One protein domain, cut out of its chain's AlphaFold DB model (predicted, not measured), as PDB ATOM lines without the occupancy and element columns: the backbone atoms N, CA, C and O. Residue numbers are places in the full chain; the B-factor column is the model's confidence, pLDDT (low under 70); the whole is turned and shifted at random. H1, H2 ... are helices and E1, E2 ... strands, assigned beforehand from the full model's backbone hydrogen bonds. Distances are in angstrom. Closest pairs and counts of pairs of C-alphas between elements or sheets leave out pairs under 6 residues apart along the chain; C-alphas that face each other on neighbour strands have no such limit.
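Overview. This is residues 172 to 218 of the 233 residues of an uncharacterized protein of Rhizopus delemar (strain RA 99-880 / ATCC MYA-4621 / FGSC 9543 / NRRL 43880) (UniProt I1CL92). A two-stranded hairpin, E1 and E2, and one helix, H1, run side by side along the long axis as the two arms of a loose U, joined at one end by the loop of residues 190 to 199. H1 comes near the hairpin at few points, and residues 211 to 218, with the short helix H2 among them, stick out past the other end. The printed part has 47 residues, with two named strands and then two named helices in the order E1, E2, H1, H2; the sheet, in the order E1 - E2, is antiparallel, and the class is mixed, helices and strands. The whole is loose, with a radius of gyration of the C-alphas of 12.8 A, and elongated, spanning 38 by 21 by 14 A.

Arrangement. The sheet is made of E1, residues 172 to 179, and E2, residues 182 to 189, antiparallel neighbours that form a hairpin. The angle between their N-to-C directions is 160 degrees. Among the backbone pairs within hydrogen-bond range are N 174 and O 186, 2.8 A, and N 184 and O 176, 2.8 A. H1, residues 200 to 211, has one pair of C-alphas within 8 A of E1, the closest being those of Val 178 and Lys 210, 7.5 A apart. H2, residues 213 to 216, is close to H1 but not clearly touching; their closest C-alphas, those of Ile 209 and Leu 216, are 7.4 A apart. H2 is apart from both E1 and E2. In H1 every O i to N i+4 pair is within hydrogen-bond range; H2 is too short for such a pair, and its one O i to N i+3 pair is within range.

Along the chain. E1 measures 21.8 A from first to last C-alpha and begins at C-alpha 172, (199.175, 227.817, 170.725). E2, from Lys 182 to Asp 189, measures 23.3 A. H1 measures 16.5 A and begins at C-alpha 200, (203.284, 241.306, 172.556). H2 is four residues long, measures 5.0 A and ends at C-alpha 216, (190.032, 253.811, 183.410).

Size, cuts and confidence. The two C-alphas farthest apart are those of Val 191 and Asn 218, at 39.5 A. Residues 211 to 218, of which 213 to 216 belong to H2, stand free; without them the body of 39 residues spans 32 by 18 by 9 A. The printed part has no cut. The links E1 to E2 and H1 to H2 are tight, the link E2 to H1, with 10 residues, is short, and there is no long link. The mean pLDDT of the printed part is 79.2; residue 172 and residues 189 to 196 are under 70.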
ATOM      1  N   ALA A 172     198.581 227.458 169.446       68.50
ATOM      2  CA  ALA A 172     199.175 227.817 170.725       68.50
ATOM      3  C   ALA A 172     198.065 228.360 171.634       68.50
ATOM      4  O   ALA A 172     197.250 229.178 171.208       68.50
ATOM      5  N   GLU A 173     197.996 227.882 172.877       80.38
ATOM      6  CA  GLU A 173     197.103 228.436 173.899       80.38
ATOM      7  C   GLU A 173     197.922 229.328 174.831       80.38
ATOM      8  O   GLU A 173     198.869 228.877 175.475       80.38
ATOM      9  N   ARG A 174     197.545 230.604 174.918       78.44
ATOM     10  CA  ARG A 174     198.079 231.544 175.903       78.44
ATOM     11  C   ARG A 174     197.111 231.660 177.063       78.44
ATOM     12  O   ARG A 174     195.908 231.850 176.872       78.44
ATOM     13  N   ILE A 175     197.652 231.562 178.270       83.19
ATOM     14  CA  ILE A 175     196.894 231.615 179.515       83.19
ATOM     15  C   ILE A 175     197.299 232.889 180.253       83.19
ATOM     16  O   ILE A 175     198.429 233.011 180.715       83.19
ATOM     17  N   MET A 176     196.376 233.842 180.369       79.00
ATOM     18  CA  MET A 176     196.591 235.103 181.075       79.00
ATOM     19  C   MET A 176     195.752 235.139 182.351       79.00
ATOM     20  O   MET A 176     194.525 235.025 182.311       79.00
ATOM     21  N   ARG A 177     196.400 235.328 183.503       82.75
ATOM     22  CA  ARG A 177     195.705 235.478 184.787       82.75
ATOM     23  C   ARG A 177     195.315 236.945 185.008       82.75
ATOM     24  O   ARG A 177     196.157 237.808 185.258       82.75
ATOM     25  N   VAL A 178     194.016 237.229 184.937       78.88
ATOM     26  CA  VAL A 178     193.462 238.577 185.143       78.88
ATOM     27  C   VAL A 178     193.476 238.927 186.627       78.88
ATOM     28  O   VAL A 178     193.968 239.983 187.004       78.88
ATOM     29  N   ASN A 179     192.999 238.019 187.476       79.38
ATOM     30  CA  ASN A 179     193.096 238.085 188.934       79.38
ATOM     31  C   ASN A 179     193.095 236.656 189.507       79.38
ATOM     32  O   ASN A 179     193.141 235.693 188.741       79.38
ATOM     33  N   GLU A 180     193.055 236.506 190.830       82.38
ATOM     34  CA  GLU A 180     193.083 235.199 191.510       82.38
ATOM     35  C   GLU A 180     192.005 234.226 191.013       82.38
ATOM     36  O   GLU A 180     192.260 233.029 190.912       82.38
ATOM     37  N   ASN A 181     190.849 234.753 190.598       87.88
ATOM     38  CA  ASN A 181     189.666 233.967 190.246       87.88
ATOM     39  C   ASN A 181     189.354 233.960 188.743       87.88
ATOM     40  O   ASN A 181     188.404 233.306 188.314       87.88
ATOM     41  N   LYS A 182     190.116 234.695 187.921       86.12
ATOM     42  CA  LYS A 182     189.817 234.864 186.495       86.12
ATOM     43  C   LYS A 182     191.045 234.638 185.629       86.12
ATOM     44  O   LYS A 182     192.045 235.350 185.720       86.12
ATOM     45  N   VAL A 183     190.908 233.684 184.716       87.62
ATOM     46  CA  VAL A 183     191.904 233.336 183.707       87.62
ATOM     47  C   VAL A 183     191.280 233.502 182.328       87.62
ATOM     48  O   VAL A 183     190.179 233.017 182.078       87.62
ATOM     49  N   ILE A 184     191.983 234.190 181.434       85.12
ATOM     50  CA  ILE A 184     191.643 234.274 180.017       85.12
ATOM     51  C   ILE A 184     192.526 233.273 179.278       85.12
ATOM     52  O   ILE A 184     193.739 233.238 179.480       85.12
ATOM     53  N   ARG A 185     191.906 232.458 178.427       86.56
ATOM     54  CA  ARG A 185     192.603 231.544 177.524       86.56
ATOM     55  C   ARG A 185     192.362 232.003 176.105       86.56
ATOM     56  O   ARG A 185     191.210 232.164 175.706       86.56
ATOM     57  N   ILE A 186     193.436 232.221 175.365       83.31
ATOM     58  CA  ILE A 186     193.359 232.666 173.979       83.31
ATOM     59  C   ILE A 186     194.113 231.655 173.134       83.31
ATOM     60  O   ILE A 186     195.256 231.324 173.438       83.31
ATOM     61  N   ARG A 187     193.452 231.145 172.097       81.00
ATOM     62  CA  ARG A 187     194.062 230.225 171.137       81.00
ATOM     63  C   ARG A 187     194.423 230.982 169.875       81.00
ATOM     64  O   ARG A 187     193.570 231.667 169.314       81.00
ATOM     65  N   GLU A 188     195.662 230.832 169.437       75.69
ATOM     66  CA  GLU A 188     196.160 231.383 168.182       75.69
ATOM     67  C   GLU A 188     196.524 230.259 167.212       75.69
ATOM     68  O   GLU A 188     197.114 229.248 167.597       75.69
ATOM     69  N   ASP A 189     196.163 230.426 165.939       69.62
ATOM     70  CA  ASP A 189     196.587 229.516 164.876       69.62
ATOM     71  C   ASP A 189     198.025 229.880 164.469       69.62
ATOM     72  O   ASP A 189     198.239 230.812 163.687       69.62
ATOM     73  N   ALA A 190     199.019 229.115 164.934       60.25
ATOM     74  CA  ALA A 190     200.437 229.417 164.704       60.25
ATOM     75  C   ALA A 190     200.826 229.427 163.204       60.25
ATOM     76  O   ALA A 190     201.784 230.082 162.774       60.25
ATOM     77  N   VAL A 191     200.049 228.711 162.389       55.69
ATOM     78  CA  VAL A 191     200.323 228.462 160.966       55.69
ATOM     79  C   VAL A 191     199.563 229.426 160.042       55.69
ATOM     80  O   VAL A 191     199.897 229.544 158.866       55.69
ATOM     81  N   GLN A 192     198.556 230.149 160.544       55.38
ATOM     82  CA  GLN A 192     197.747 231.056 159.721       55.38
ATOM     83  C   GLN A 192     198.249 232.513 159.772       55.38
ATOM     84  O   GLN A 192     199.246 232.825 160.425       55.38
ATOM     85  N   SER A 193     197.582 233.393 159.008       60.81
ATOM     86  CA  SER A 193     197.899 234.825 158.844       60.81
ATOM     87  C   SER A 193     198.264 235.516 160.161       60.81
ATOM     88  O   SER A 193     197.599 235.293 161.167       60.81
ATOM     89  N   ILE A 194     199.247 236.426 160.111       64.88
ATOM     90  CA  ILE A 194     199.729 237.257 161.233       64.88
ATOM     91  C   ILE A 194     198.611 237.954 162.028       64.88
ATOM     92  O   ILE A 194     198.755 238.232 163.210       64.88
ATOM     93  N   ALA A 195     197.466 238.190 161.391       64.94
ATOM     94  CA  ALA A 195     196.304 238.825 161.998       64.94
ATOM     95  C   ALA A 195     195.551 237.919 162.999       64.94
ATOM     96  O   ALA A 195     194.637 238.372 163.682       64.94
ATOM     97  N   ARG A 196     195.908 236.629 163.067       67.75
ATOM     98  CA  ARG A 196     195.388 235.652 164.038       67.75
ATOM     99  C   ARG A 196     196.345 235.370 165.199       67.75
ATOM    100  O   ARG A 196     196.031 234.521 166.027       67.75
ATOM    101  N   HIS A 197     197.496 236.042 165.227       74.12
ATOM    102  CA  HIS A 197     198.484 235.926 166.298       74.12
ATOM    103  C   HIS A 197     198.232 237.003 167.346       74.12
ATOM    104  O   HIS A 197     197.787 238.108 167.020       74.12
ATOM    105  N   ILE A 198     198.531 236.683 168.599       77.06
ATOM    106  CA  ILE A 198     198.563 237.671 169.669       77.06
ATOM    107  C   ILE A 198     199.936 238.319 169.663       77.06
ATOM    108  O   ILE A 198     200.955 237.660 169.851       77.06
ATOM    109  N   TRP A 199     199.943 239.629 169.474       79.69
ATOM    110  CA  TRP A 199     201.160 240.421 169.501       79.69
ATOM    111  C   TRP A 199     201.507 240.822 170.930       79.69
ATOM    112  O   TRP A 199     200.613 241.112 171.730       79.69
ATOM    113  N   ASP A 200     202.801 240.915 171.229       78.56
ATOM    114  CA  ASP A 200     203.284 241.306 172.556       78.56
ATOM    115  C   ASP A 200     202.758 242.681 172.975       78.56
ATOM    116  O   ASP A 200     202.375 242.871 174.124       78.56
ATOM    117  N   CYS A 201     202.610 243.619 172.033       80.00
ATOM    118  CA  CYS A 201     201.992 244.915 172.314       80.00
ATOM    119  C   CYS A 201     200.533 244.791 172.792       80.00
ATOM    120  O   CYS A 201     200.104 245.566 173.644       80.00
ATOM    121  N   GLY A 202     199.783 243.796 172.306       82.94
ATOM    122  CA  GLY A 202     198.437 243.490 172.785       82.94
ATOM    123  C   GLY A 202     198.449 242.960 174.219       82.94
ATOM    124  O   GLY A 202     197.631 243.382 175.034       82.94
ATOM    125  N   LEU A 203     199.415 242.100 174.560       82.19
ATOM    126  CA  LEU A 203     199.605 241.612 175.932       82.19
ATOM    127  C   LEU A 203     199.990 242.755 176.883       82.19
ATOM    128  O   LEU A 203     199.388 242.887 177.950       82.19
ATOM    129  N   SER A 204     200.929 243.612 176.474       82.50
ATOM    130  CA  SER A 204     201.338 244.799 177.231       82.50
ATOM    131  C   SER A 204     200.179 245.772 177.435       82.50
ATOM    132  O   SER A 204     199.993 246.276 178.539       82.50
ATOM    133  N   MET A 205     199.340 245.984 176.416       86.06
ATOM    134  CA  MET A 205     198.127 246.796 176.538       86.06
ATOM    135  C   MET A 205     197.141 246.194 177.550       86.06
ATOM    136  O   MET A 205     196.596 246.914 178.386       86.06
ATOM    137  N   CYS A 206     196.925 244.874 177.530       84.38
ATOM    138  CA  CYS A 206     196.083 244.208 178.527       84.38
ATOM    139  C   CYS A 206     196.617 244.389 179.956       84.38
ATOM    140  O   CYS A 206     195.828 244.625 180.874       84.38
ATOM    141  N   GLN A 207     197.934 244.294 180.147       82.88
ATOM    142  CA  GLN A 207     198.570 244.528 181.444       82.88
ATOM    143  C   GLN A 207     198.401 245.986 181.891       82.88
ATOM    144  O   GLN A 207     197.960 246.223 183.013       82.88
ATOM    145  N   PHE A 208     198.642 246.949 180.996       87.25
ATOM    146  CA  PHE A 208     198.437 248.373 181.265       87.25
ATOM    147  C   PHE A 208     196.996 248.666 181.710       87.25
ATOM    148  O   PHE A 208     196.784 249.309 182.735       87.25
ATOM    149  N   ILE A 209     195.993 248.145 180.993       86.88
ATOM    150  CA  ILE A 209     194.575 248.328 181.349       86.88
ATOM    151  C   ILE A 209     194.266 247.726 182.727       86.88
ATOM    152  O   ILE A 209     193.482 248.284 183.492       86.88
ATOM    153  N   LYS A 210     194.875 246.582 183.059       83.38
ATOM    154  CA  LYS A 210     194.698 245.921 184.356       83.38
ATOM    155  C   LYS A 210     195.282 246.747 185.504       83.38
ATOM    156  O   LYS A 210     194.633 246.856 186.544       83.38
ATOM    157  N   GLU A 211     196.482 247.288 185.329       86.88
ATOM    158  CA  GLU A 211     197.173 248.104 186.337       86.88
ATOM    159  C   GLU A 211     196.479 249.453 186.549       86.88
ATOM    160  O   GLU A 211     196.311 249.882 187.685       86.88
ATOM    161  N   ASN A 212     195.972 250.060 185.474       89.31
ATOM    162  CA  ASN A 212     195.337 251.380 185.494       89.31
ATOM    163  C   ASN A 212     193.802 251.300 185.541       89.31
ATOM    164  O   ASN A 212     193.104 252.259 185.209       89.31
ATOM    165  N   LYS A 213     193.241 250.151 185.946       85.44
ATOM    166  CA  LYS A 213     191.790 249.897 185.898       85.44
ATOM    167  C   LYS A 213     190.981 250.976 186.619       85.44
ATOM    168  O   LYS A 213     189.879 251.285 186.189       85.44
ATOM    169  N   ASP A 214     191.501 251.500 187.729       88.44
ATOM    170  CA  ASP A 214     190.774 252.424 188.596       88.44
ATOM    171  C   ASP A 214     190.694 253.824 187.977       88.44
ATOM    172  O   ASP A 214     189.660 254.475 188.089       88.44
ATOM    173  N   GLU A 215     191.722 254.231 187.231       86.56
ATOM    174  CA  GLU A 215     191.729 255.460 186.430       86.56
ATOM    175  C   GLU A 215     190.844 255.324 185.186       86.56
ATOM    176  O   GLU A 215     190.151 256.262 184.784       86.56
ATOM    177  N   LEU A 216     190.817 254.123 184.602       84.06
ATOM    178  CA  LEU A 216     190.032 253.811 183.410       84.06
ATOM    179  C   LEU A 216     188.531 253.611 183.690       84.06
ATOM    180  O   LEU A 216     187.740 253.613 182.749       84.06
ATOM    181  N   LYS A 217     188.110 253.483 184.957       82.62
ATOM    182  CA  LYS A 217     186.691 253.342 185.350       82.62
ATOM    183  C   LYS A 217     185.805 254.506 184.911       82.62
ATOM    184  O   LYS A 217     184.599 254.321 184.813       82.62
ATOM    185  N   ASN A 218     186.390 255.676 184.661       83.81
ATOM    186  CA  ASN A 218     185.658 256.874 184.242       83.81
ATOM    187  C   ASN A 218     185.263 256.859 182.755       83.81
ATOM    188  O   ASN A 218     184.608 257.787 182.288       83.81
TER     189      ASN A 218